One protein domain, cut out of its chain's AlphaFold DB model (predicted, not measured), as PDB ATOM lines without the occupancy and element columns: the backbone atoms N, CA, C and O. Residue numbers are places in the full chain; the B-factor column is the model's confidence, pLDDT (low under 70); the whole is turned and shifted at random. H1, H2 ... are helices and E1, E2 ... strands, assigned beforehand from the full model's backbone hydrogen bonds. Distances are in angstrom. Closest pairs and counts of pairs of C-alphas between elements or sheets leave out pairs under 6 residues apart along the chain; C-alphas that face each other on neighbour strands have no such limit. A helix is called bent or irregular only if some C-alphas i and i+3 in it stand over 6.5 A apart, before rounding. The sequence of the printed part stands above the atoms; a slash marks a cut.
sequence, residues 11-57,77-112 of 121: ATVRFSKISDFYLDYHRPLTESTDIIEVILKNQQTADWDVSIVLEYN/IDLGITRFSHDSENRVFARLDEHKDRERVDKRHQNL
ATOM      1  N   ALA A  11     110.900  83.410  89.427       68.31
ATOM      2  CA  ALA A  11     111.781  82.438  88.781       68.31
ATOM      3  C   ALA A  11     111.386  81.016  89.142       68.31
ATOM      4  O   ALA A  11     110.812  80.746  90.196       68.31
ATOM      5  N   THR A  12     111.763  80.096  88.263       72.19
ATOM      6  CA  THR A  12     111.631  78.665  88.501       72.19
ATOM      7  C   THR A  12     113.001  78.077  88.780       72.19
ATOM      8  O   THR A  12     113.914  78.188  87.959       72.19
ATOM      9  N   VAL A  13     113.138  77.411  89.923       74.81
ATOM     10  CA  VAL A  13     114.328  76.626  90.248       74.81
ATOM     11  C   VAL A  13     114.003  75.161  90.013       74.81
ATOM     12  O   VAL A  13     113.097  74.604  90.630       74.81
ATOM     13  N   ARG A  14     114.757  74.534  89.110       78.75
ATOM     14  CA  ARG A  14     114.577  73.127  88.750       78.75
ATOM     15  C   ARG A  14     115.569  72.243  89.486       78.75
ATOM     16  O   ARG A  14     116.760  72.252  89.171       78.75
ATOM     17  N   PHE A  15     115.068  71.389  90.374       77.88
ATOM     18  CA  PHE A  15     115.847  70.290  90.940       77.88
ATOM     19  C   PHE A  15     115.565  69.022  90.147       77.88
ATOM     20  O   PHE A  15     114.517  68.400  90.296       77.88
ATOM     21  N   SER A  16     116.535  68.591  89.336       78.75
ATOM     22  CA  SER A  16     116.377  67.509  88.348       78.75
ATOM     23  C   SER A  16     115.890  66.161  88.900       78.75
ATOM     24  O   SER A  16     115.527  65.288  88.120       78.75
ATOM     25  N   LYS A  17     115.947  65.953  90.221       79.81
ATOM     26  CA  LYS A  17     115.562  64.707  90.901       79.81
ATOM     27  C   LYS A  17     114.386  64.860  91.870       79.81
ATOM     28  O   LYS A  17     113.991  63.859  92.457       79.81
ATOM     29  N   ILE A  18     113.880  66.077  92.082       76.69
ATOM     30  CA  ILE A  18     112.844  66.359  93.085       76.69
ATOM     31  C   ILE A  18     111.631  66.973  92.393       76.69
ATOM     32  O   ILE A  18     110.626  66.293  92.224       76.69
ATOM     33  N   SER A  19     111.731  68.241  91.990       77.12
ATOM     34  CA  SER A  19     110.654  69.000  91.354       77.12
ATOM     35  C   SER A  19     111.174  70.360  90.876       77.12
ATOM     36  O   SER A  19     112.298  70.768  91.193       77.12
ATOM     37  N   ASP A  20     110.312  71.070  90.159       81.38
ATOM     38  CA  ASP A  20     110.397  72.509  89.954       81.38
ATOM     39  C   ASP A  20     109.758  73.247  91.141       81.38
ATOM     40  O   ASP A  20     108.724  72.819  91.662       81.38
ATOM     41  N   PHE A  21     110.381  74.350  91.556       73.94
ATOM     42  CA  PHE A  21     109.913  75.238  92.621       73.94
ATOM     43  C   PHE A  21     109.769  76.661  92.086       73.94
ATOM     44  O   PHE A  21     110.619  77.131  91.324       73.94
ATOM     45  N   TYR A  22     108.706  77.348  92.505       72.88
ATOM     46  CA  TYR A  22     108.483  78.761  92.204       72.88
ATOM     47  C   TYR A  22     109.102  79.620  93.300       72.88
ATOM     48  O   TYR A  22     108.883  79.370  94.484       72.88
ATOM     49  N   LEU A  23     109.885  80.614  92.896       69.94
ATOM     50  CA  LEU A  23     110.538  81.550  93.796       69.94
ATOM     51  C   LEU A  23     109.875  82.922  93.671       69.94
ATOM     52  O   LEU A  23     109.853  83.499  92.580       69.94
ATOM     53  N   ASP A  24     109.385  83.433  94.797       67.56
ATOM     54  CA  ASP A  24     108.906  84.805  94.917       67.56
ATOM     55  C   ASP A  24     110.068  85.718  95.318       67.56
ATOM     56  O   ASP A  24     110.741  85.504  96.331       67.56
ATOM     57  N   TYR A  25     110.303  86.765  94.531       66.75
ATOM     58  CA  TYR A  25     111.329  87.754  94.834       66.75
ATOM     59  C   TYR A  25     110.733  88.965  95.539       66.75
ATOM     60  O   TYR A  25     109.961  89.726  94.962       66.75
ATOM     61  N   HIS A  26     111.174  89.222  96.768       67.19
ATOM     62  CA  HIS A  26     110.854  90.478  97.451       67.19
ATOM     63  C   HIS A  26     111.712  91.662  96.975       67.19
ATOM     64  O   HIS A  26     111.369  92.814  97.240       67.19
ATOM     65  N   ARG A  27     112.838  91.397  96.300       65.94
ATOM     66  CA  ARG A  27     113.765  92.398  95.750       65.94
ATOM     67  C   ARG A  27     114.287  91.932  94.387       65.94
ATOM     68  O   ARG A  27     114.444  90.726  94.203       65.94
ATOM     69  N   PRO A  28     114.560  92.848  93.440       66.44
ATOM     70  CA  PRO A  28     115.156  92.478  92.163       66.44
ATOM     71  C   PRO A  28     116.528  91.836  92.380       66.44
ATOM     72  O   PRO A  28     117.316  92.307  93.198       66.44
ATOM     73  N   LEU A  29     116.810  90.772  91.630       68.56
ATOM     74  CA  LEU A  29     118.145  90.189  91.579       68.56
ATOM     75  C   LEU A  29     119.048  91.067  90.715       68.56
ATOM     76  O   LEU A  29     118.658  91.477  89.622       68.56
ATOM     77  N   THR A  30     120.250  91.352  91.206       68.19
ATOM     78  CA  THR A  30     121.290  92.025  90.417       68.19
ATOM     79  C   THR A  30     122.064  90.986  89.602       68.19
ATOM     80  O   THR A  30     122.169  89.836  90.024       68.19
ATOM     81  N   GLU A  31     122.617  91.357  88.444       68.06
ATOM     82  CA  GLU A  31     123.400  90.434  87.595       68.06
ATOM     83  C   GLU A  31     124.629  89.843  88.323       68.06
ATOM     84  O   GLU A  31     125.115  88.781  87.953       68.06
ATOM     85  N   SER A  32     125.112  90.501  89.384       70.69
ATOM     86  CA  SER A  32     126.227  90.068  90.239       70.69
ATOM     87  C   SER A  32     125.766  89.374  91.530       70.69
ATOM     88  O   SER A  32     126.355  89.588  92.589       70.69
ATOM     89  N   THR A  33     124.663  88.624  91.477       71.44
ATOM     90  CA  THR A  33     124.141  87.884  92.636       71.44
ATOM     91  C   THR A  33     124.627  86.441  92.593       71.44
ATOM     92  O   THR A  33     124.287  85.708  91.663       71.44
ATOM     93  N   ASP A  34     125.358  86.018  93.620       77.75
ATOM     94  CA  ASP A  34     125.819  84.644  93.775       77.75
ATOM     95  C   ASP A  34     124.884  83.859  94.705       77.75
ATOM     96  O   ASP A  34     124.412  84.350  95.736       77.75
ATOM     97  N   ILE A  35     124.604  82.605  94.345       81.56
ATOM     98  CA  ILE A  35     123.923  81.672  95.245       81.56
ATOM     99  C   ILE A  35     124.970  81.125  96.207       81.56
ATOM    100  O   ILE A  35     125.859  80.382  95.792       81.56
ATOM    101  N   ILE A  36     124.833  81.447  97.490       85.19
ATOM    102  CA  ILE A  36     125.769  80.977  98.517       85.19
ATOM    103  C   ILE A  36     125.283  79.710  99.213       85.19
ATOM    104  O   ILE A  36     126.093  78.878  99.617       85.19
ATOM    105  N   GLU A  37     123.967  79.520  99.323       81.62
ATOM    106  CA  GLU A  37     123.409  78.364 100.015       81.62
ATOM    107  C   GLU A  37     122.058  77.957  99.430       81.62
ATOM    108  O   GLU A  37     121.229  78.788  99.059       81.62
ATOM    109  N   VAL A  38     121.826  76.646  99.372       82.69
ATOM    110  CA  VAL A  38     120.532  76.062  99.024       82.69
ATOM    111  C   VAL A  38     120.161  75.068 100.112       82.69
ATOM    112  O   VAL A  38     120.839  74.058 100.301       82.69
ATOM    113  N   ILE A  39     119.067  75.348 100.812       84.50
ATOM    114  CA  ILE A  39     118.557  74.530 101.908       84.50
ATOM    115  C   ILE A  39     117.289  73.835 101.430       84.50
ATOM    116  O   ILE A  39     116.332  74.484 101.015       84.50
ATOM    117  N   LEU A  40     117.277  72.508 101.524       84.31
ATOM    118  CA  LEU A  40     116.105  71.686 101.253       84.31
ATOM    119  C   LEU A  40     115.584  71.114 102.569       84.31
ATOM    120  O   LEU A  40     116.311  70.410 103.275       84.31
ATOM    121  N   LYS A  41     114.317  71.381 102.883       83.62
ATOM    122  CA  LYS A  41     113.667  70.882 104.092       83.62
ATOM    123  C   LYS A  41     112.448  70.042 103.738       83.62
ATOM    124  O   LYS A  41     111.572  70.486 103.010       83.62
ATOM    125  N   ASN A  42     112.387  68.842 104.306       81.50
ATOM    126  CA  ASN A  42     111.184  68.017 104.292       81.50
ATOM    127  C   ASN A  42     110.335  68.354 105.526       81.50
ATOM    128  O   ASN A  42     110.830  68.291 106.658       81.50
ATOM    129  N   GLN A  43     109.083  68.741 105.318       76.94
ATOM    130  CA  GLN A  43     108.123  69.003 106.385       76.94
ATOM    131  C   GLN A  43     107.429  67.700 106.804       76.94
ATOM    132  O   GLN A  43     107.284  66.761 106.024       76.94
ATOM    133  N   GLN A  44     106.927  67.636 108.041       72.50
ATOM    134  CA  GLN A  44     106.121  66.485 108.489       72.50
ATOM    135  C   GLN A  44     104.844  66.285 107.653       72.50
ATOM    136  O   GLN A  44     104.289  65.190 107.647       72.50
ATOM    137  N   THR A  45     104.397  67.312 106.927       71.25
ATOM    138  CA  THR A  45     103.246  67.267 106.016       71.25
ATOM    139  C   THR A  45     103.543  66.605 104.666       71.25
ATOM    140  O   THR A  45     102.655  66.561 103.823       71.25
ATOM    141  N   ALA A  46     104.753  66.063 104.461       65.19
ATOM    142  CA  ALA A  46     105.265  65.570 103.176       65.19
ATOM    143  C   ALA A  46     105.459  66.658 102.100       65.19
ATOM    144  O   ALA A  46     105.792  66.341 100.956       65.19
ATOM    145  N   ASP A  47     105.315  67.928 102.481       75.56
ATOM    146  CA  ASP A  47     105.694  69.068 101.656       75.56
ATOM    147  C   ASP A  47     107.208  69.298 101.729       75.56
ATOM    148  O   ASP A  47     107.848  69.092 102.767       75.56
ATOM    149  N   TRP A  48     107.782  69.751 100.620       78.12
ATOM    150  CA  TRP A  48     109.191  70.114 100.531       78.12
ATOM    151  C   TRP A  48     109.314  71.623 100.388       78.12
ATOM    152  O   TRP A  48     108.693  72.208  99.505       78.12
ATOM    153  N   ASP A  49     110.163  72.227 101.211       77.81
ATOM    154  CA  ASP A  49     110.529  73.635 101.106       77.81
ATOM    155  C   ASP A  49     111.961  73.762 100.589       77.81
ATOM    156  O   ASP A  49     112.864  73.030 101.015       77.81
ATOM    157  N   VAL A  50     112.174  74.733  99.705       80.62
ATOM    158  CA  VAL A  50     113.500  75.145  99.244       80.62
ATOM    159  C   VAL A  50     113.728  76.592  99.652       80.62
ATOM    160  O   VAL A  50     112.976  77.477  99.251       80.62
ATOM    161  N   SER A  51     114.807  76.833 100.391       80.75
ATOM    162  CA  SER A  51     115.315  78.176 100.669       80.75
ATOM    163  C   SER A  51     116.614  78.385  99.901       80.75
ATOM    164  O   SER A  51     117.543  77.589 100.026       80.75
ATOM    165  N   ILE A  52     116.687  79.457  99.117       79.25
ATOM    166  CA  ILE A  52     117.889  79.835  98.370       79.25
ATOM    167  C   ILE A  52     118.420  81.120  98.984       79.25
ATOM    168  O   ILE A  52     117.733  82.143  98.983       79.25
ATOM    169  N   VAL A  53     119.627  81.053  99.530       81.69
ATOM    170  CA  VAL A  53     120.315  82.200 100.108       81.69
ATOM    171  C   VAL A  53     121.203  82.803  99.035       81.69
ATOM    172  O   VAL A  53     122.022  82.123  98.410       81.69
ATOM    173  N   LEU A  54     121.000  84.094  98.823       81.25
ATOM    174  CA  LEU A  54     121.684  84.875  97.815       81.25
ATOM    175  C   LEU A  54     122.590  85.880  98.508       81.25
ATOM    176  O   LEU A  54     122.155  86.574  99.429       81.25
ATOM    177  N   GLU A  55     123.820  85.981  98.032       79.44
ATOM    178  CA  GLU A  55     124.706  87.087  98.344       79.44
ATOM    179  C   GLU A  55     124.743  88.003  97.126       79.44
ATOM    180  O   GLU A  55     124.993  87.571  96.003       79.44
ATOM    181  N   TYR A  56     124.436  89.275  97.333       76.44
ATOM    182  CA  TYR A  56     124.575  90.285  96.298       76.44
ATOM    183  C   TYR A  56     125.305  91.476  96.885       76.44
ATOM    184  O   TYR A  56     125.040  91.888  98.019       76.44
ATOM    185  N   ASN A  57     126.220  92.034  96.098       70.75
ATOM    186  CA  ASN A  57     126.839  93.300  96.438       70.75
ATOM    187  C   ASN A  57     125.818  94.407  96.177       70.75
ATOM    188  O   ASN A  57     125.612  94.849  95.049       70.75
ATOM    189  N   ILE A  77     111.771 105.273 115.907       75.94
ATOM    190  CA  ILE A  77     110.582 104.454 115.626       75.94
ATOM    191  C   ILE A  77     110.146 103.815 116.942       75.94
ATOM    192  O   ILE A  77     110.863 102.968 117.475       75.94
ATOM    193  N   ASP A  78     108.984 104.217 117.457       75.06
ATOM    194  CA  ASP A  78     108.386 103.610 118.650       75.06
ATOM    195  C   ASP A  78     107.250 102.652 118.271       75.06
ATOM    196  O   ASP A  78     106.397 102.967 117.434       75.06
ATOM    197  N   LEU A  79     107.244 101.479 118.906       67.62
ATOM    198  CA  LEU A  79     106.217 100.454 118.737       67.62
ATOM    199  C   LEU A  79     105.324 100.436 119.977       67.62
ATOM    200  O   LEU A  79     105.643  99.822 120.996       67.62
ATOM    201  N   GLY A  80     104.178 101.104 119.877       64.56
ATOM    202  CA  GLY A  80     103.203 101.181 120.954       64.56
ATOM    203  C   GLY A  80     102.236  99.995 120.967       64.56
ATOM    204  O   GLY A  80     101.799  99.496 119.931       64.56
ATOM    205  N   ILE A  81     101.798  99.595 122.163       60.84
ATOM    206  CA  ILE A  81     100.748  98.572 122.338       60.84
ATOM    207  C   ILE A  81      99.405  99.063 121.765       60.84
ATOM    208  O   ILE A  81      98.642  98.293 121.186       60.84
ATOM    209  N   THR A  82      99.117 100.361 121.905       59.44
ATOM    210  CA  THR A  82      97.836 100.970 121.504       59.44
ATOM    211  C   THR A  82      97.867 101.557 120.089       59.44
ATOM    212  O   THR A  82      96.817 101.732 119.470       59.44
ATOM    213  N   ARG A  83      99.053 101.897 119.565       56.06
ATOM    214  CA  ARG A  83      99.254 102.525 118.249       56.06
ATOM    215  C   ARG A  83     100.501 101.936 117.590       56.06
ATOM    216  O   ARG A  83     101.559 101.902 118.200       56.06
ATOM    217  N   PHE A  84     100.335 101.460 116.355       61.50
ATOM    218  CA  PHE A  84     101.242 100.518 115.692       61.50
ATOM    219  C   PHE A  84     102.668 101.049 115.478       61.50
ATOM    220  O   PHE A  84     103.623 100.320 115.734       61.50
ATOM    221  N   SER A  85     102.833 102.295 115.026       64.25
ATOM    222  CA  SER A  85     104.153 102.927 114.887       64.25
ATOM    223  C   SER A  85     104.037 104.451 114.930       64.25
ATOM    224  O   SER A  85     103.164 105.020 114.263       64.25
ATOM    225  N   HIS A  86     104.926 105.099 115.683       67.81
ATOM    226  CA  HIS A  86     105.110 106.552 115.693       67.81
ATOM    227  C   HIS A  86     106.554 106.918 115.358       67.81
ATOM    228  O   HIS A  86     107.468 106.180 115.733       67.81
ATOM    229  N   ASP A  87     106.750 108.053 114.679       72.38
ATOM    230  CA  ASP A  87     108.070 108.681 114.570       72.38
ATOM    231  C   ASP A  87     108.342 109.676 115.719       72.38
ATOM    232  O   ASP A  87     107.466 109.970 116.541       72.38
ATOM    233  N   SER A  88     109.564 110.215 115.780       73.69
ATOM    234  CA  SER A  88     109.983 111.239 116.754       73.69
ATOM    235  C   SER A  88     109.222 112.566 116.629       73.69
ATOM    236  O   SER A  88     109.239 113.367 117.564       73.69
ATOM    237  N   GLU A  89     108.510 112.787 115.524       74.12
ATOM    238  CA  GLU A  89     107.620 113.931 115.316       74.12
ATOM    239  C   GLU A  89     106.157 113.614 115.685       74.12
ATOM    240  O   GLU A  89     105.251 114.411 115.426       74.12
ATOM    241  N   ASN A  90     105.908 112.460 116.320       69.12
ATOM    242  CA  ASN A  90     104.587 111.959 116.697       69.12
ATOM    243  C   ASN A  90     103.639 111.781 115.494       69.12
ATOM    244  O   ASN A  90     102.412 111.718 115.655       69.12
ATOM    245  N   ARG A  91     104.179 111.653 114.275       76.19
ATOM    246  CA  ARG A  91     103.385 111.261 113.110       76.19
ATOM    247  C   ARG A  91     102.964 109.815 113.301       76.19
ATOM    248  O   ARG A  91     103.739 108.956 113.722       76.19
ATOM    249  N   VAL A  92     101.692 109.554 113.037       71.94
ATOM    250  CA  VAL A  92     101.118 108.216 113.167       71.94
ATOM    251  C   VAL A  92     101.164 107.567 111.802       71.94
ATOM    252  O   VAL A  92     100.524 108.055 110.867       71.94
ATOM    253  N   PHE A  93     101.876 106.455 111.684       68.44
ATOM    254  CA  PHE A  93     101.753 105.646 110.482       68.44
ATOM    255  C   PHE A  93     100.388 104.965 110.503       68.44
ATOM    256  O   PHE A  93     100.018 104.293 111.472       68.44
ATOM    257  N   ALA A  94      99.612 105.168 109.436       68.19
ATOM    258  CA  ALA A  94      98.383 104.419 109.251       68.19
ATOM    259  C   ALA A  94      98.723 102.927 109.251       68.19
ATOM    260  O   ALA A  94      99.719 102.496 108.665       68.19
ATOM    261  N   ARG A  95      97.890 102.131 109.921       67.06
ATOM    262  CA  ARG A  95      98.017 100.680 109.837       67.06
ATOM    263  C   ARG A  95      97.856 100.292 108.370       67.06
ATOM    264  O   ARG A  95      96.903 100.733 107.731       67.06
ATOM    265  N   LEU A  96      98.772  99.475 107.859       72.75
ATOM    266  CA  LEU A  96      98.645  98.925 106.515       72.75
ATOM    267  C   LEU A  96      97.302  98.176 106.411       72.75
ATOM    268  O   LEU A  96      96.951  97.428 107.338       72.75
ATOM    269  N   ASP A  97      96.541  98.424 105.339       75.94
ATOM    270  CA  ASP A  97      95.208  97.843 105.108       75.94
ATOM    271  C   ASP A  97      95.308  96.362 104.710       75.94
ATOM    272  O   ASP A  97      95.080  95.949 103.578       75.94
ATOM    273  N   GLU A  98      95.710  95.550 105.682       76.94
ATOM    274  CA  GLU A  98      95.961  94.114 105.548       76.94
ATOM    275  C   GLU A  98      94.938  93.307 106.347       76.94
ATOM    276  O   GLU A  98      95.252  92.267 106.931       76.94
ATOM    277  N   HIS A  99      93.703  93.801 106.459       77.25
ATOM    278  CA  HIS A  99      92.685  93.134 107.271       77.25
ATOM    279  C   HIS A  99      92.441  91.694 106.795       77.25
ATOM    280  O   HIS A  99      92.313  90.783 107.611       77.25
ATOM    281  N   LYS A 100      92.444  91.474 105.474       77.81
ATOM    282  CA  LYS A 100      92.297  90.139 104.873       77.81
ATOM    283  C   LYS A 100      93.451  89.205 105.235       77.81
ATOM    284  O   LYS A 100      93.212  88.043 105.555       77.81
ATOM    285  N   ASP A 101      94.687  89.698 105.205       77.56
ATOM    286  CA  ASP A 101      95.856  88.889 105.551       77.56
ATOM    287  C   ASP A 101      95.918  88.574 107.040       77.56
ATOM    288  O   ASP A 101      96.204  87.434 107.406       77.56
ATOM    289  N   ARG A 102      95.556  89.530 107.900       79.69
ATOM    290  CA  ARG A 102      95.413  89.282 109.341       79.69
ATOM    291  C   ARG A 102      94.347  88.234 109.629       79.69
ATOM    292  O   ARG A 102      94.640  87.260 110.309       79.69
ATOM    293  N   GLU A 103      93.164  88.360 109.032       81.69
ATOM    294  CA  GLU A 103      92.089  87.376 109.199       81.69
ATOM    295  C   GLU A 103      92.513  85.977 108.714       81.69
ATOM    296  O   GLU A 103      92.208  84.965 109.348       81.69
ATOM    297  N   ARG A 104      93.258  85.900 107.602       86.19
ATOM    298  CA  ARG A 104      93.831  84.646 107.093       86.19
ATOM    299  C   ARG A 104      94.827  84.034 108.080       86.19
ATOM    300  O   ARG A 104      94.796  82.819 108.277       86.19
ATOM    301  N   VAL A 105      95.714  84.839 108.662       79.56
ATOM    302  CA  VAL A 105      96.699  84.386 109.659       79.56
ATOM    303  C   VAL A 105      96.001  83.917 110.933       79.56
ATOM    304  O   VAL A 105      96.285  82.811 111.385       79.56
ATOM    305  N   ASP A 106      95.036  84.677 111.449       78.69
ATOM    306  CA  ASP A 106      94.286  84.326 112.660       78.69
ATOM    307  C   ASP A 106      93.544  82.993 112.498       78.69
ATOM    308  O   ASP A 106      93.641  82.110 113.351       78.69
ATOM    309  N   LYS A 107      92.879  82.788 111.352       82.56
ATOM    310  CA  LYS A 107      92.231  81.506 111.025       82.56
ATOM    311  C   LYS A 107      93.234  80.358 110.930       82.56
ATOM    312  O   LYS A 107      92.956  79.261 111.405       82.56
ATOM    313  N   ARG A 108      94.404  80.580 110.320       74.56
ATOM    314  CA  ARG A 108      95.458  79.553 110.249       74.56
ATOM    315  C   ARG A 108      95.995  79.209 111.634       74.56
ATOM    316  O   ARG A 108      96.140  78.029 111.916       74.56
ATOM    317  N   HIS A 109      96.225  80.199 112.494       72.88
ATOM    318  CA  HIS A 109      96.663  79.978 113.872       72.88
ATOM    319  C   HIS A 109      95.645  79.186 114.697       72.88
ATOM    320  O   HIS A 109      96.051  78.313 115.453       72.88
ATOM    321  N   GLN A 110      94.342  79.423 114.519       73.56
ATOM    322  CA  GLN A 110      93.300  78.620 115.176       73.56
ATOM    323  C   GLN A 110      93.297  77.153 114.727       73.56
ATOM    324  O   GLN A 110      92.933  76.274 115.503       73.56
ATOM    325  N   ASN A 111      93.716  76.888 113.488       69.44
ATOM    326  CA  ASN A 111      93.810  75.539 112.932       69.44
ATOM    327  C   ASN A 111      95.138  74.838 113.255       69.44
ATOM    328  O   ASN A 111      95.292  73.661 112.926       69.44
ATOM    329  N   LEU A 112      96.107  75.532 113.864       70.81
ATOM    330  CA  LEU A 112      97.341  74.892 114.298       70.81
ATOM    331  C   LEU A 112      97.063  74.092 115.575       70.81
ATOM    332  O   LEU A 112      96.541  74.652 116.542       70.81
TER     333      LEU A 112
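AT A GLANCE: This is residues 11 to 57 and 77 to 112 of the 121 residues of an uncharacterized protein of Haloquadratum walsbyi J07HQW2 (UniProt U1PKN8). Two separate parts make an open, extended model: a short hairpin, E1 and E2, crossed by a longer, bent hairpin, E3 and E4, and, well away from them beyond a cut, a winding stretch without named elements that leads into one helix, H1, which sticks out free. The two hairpins come near each other at one place, between E2 and E4, and do not make one sheet. The printed part has 83 residues, with four named strands and one named helix in the order E1, E2, E3, E4, H1; the two sheets, E1 - E2 and E3 - E4, are each antiparallel. The class is mixed, helices and strands, with under half of the residues in named elements. The whole is extended, with a radius of gyration of the C-alphas of 19.1 A, and flat, spanning 53 by 40 by 17 A.

HOW THE PARTS SIT: Start at E1, residues 11 to 14, and E2, residues 20 to 24, an antiparallel hairpin at 153 degrees; look for N 13 and O 21, 2.9 A apart, within hydrogen-bond range. Go on to E3, residues 33 to 42, and E4, residues 48 to 56, an antiparallel hairpin at 162 degrees, where N 39 and O 51 are 2.8 A apart and N 53 and O 37 also 2.8 A, both within range. E3 bends by 53 degrees at residue 36. The closest C-alphas of E2 and E4 are those of Phe 21 and Val 50, 7.5 A apart. E1 is apart from E3 and E4, and E2 is apart from E3. Beyond the cut, look at H1, residues 99 to 110: every O i to N i+4 pair in it is within hydrogen-bond range. H1 is apart from E1, E2 and E3, and residues 97 to 112, of which 99 to 110 belong to H1, stand free.

IN THESE COORDINATES: Find C-alpha 11 at (111.781, 82.438, 88.781), where E1 begins; E1 is 9.7 A long and E2 13.3 A. E3 runs 26.4 A from C-alpha 33 at (124.141, 87.884, 92.636), and E4 runs 25.7 A. H1 runs 16.5 A and ends at C-alpha 110 at (93.300, 78.620, 115.176).

THE WHOLE: The C-alphas of Lys 17 and Glu 89, the two farthest apart, are 55.5 A from each other. Residues 58 to 76 are not printed, and C-alphas 57 and 77 are 27.5 A apart across this cut. The links E1 to E2 and E3 to E4 are tight, and E2 to E3 is short. Residues 77 to 98 hold no named element. The mean pLDDT of the printed part is 74.2; 24 residues are under 70, among them 23 to 31 and 79 to 86.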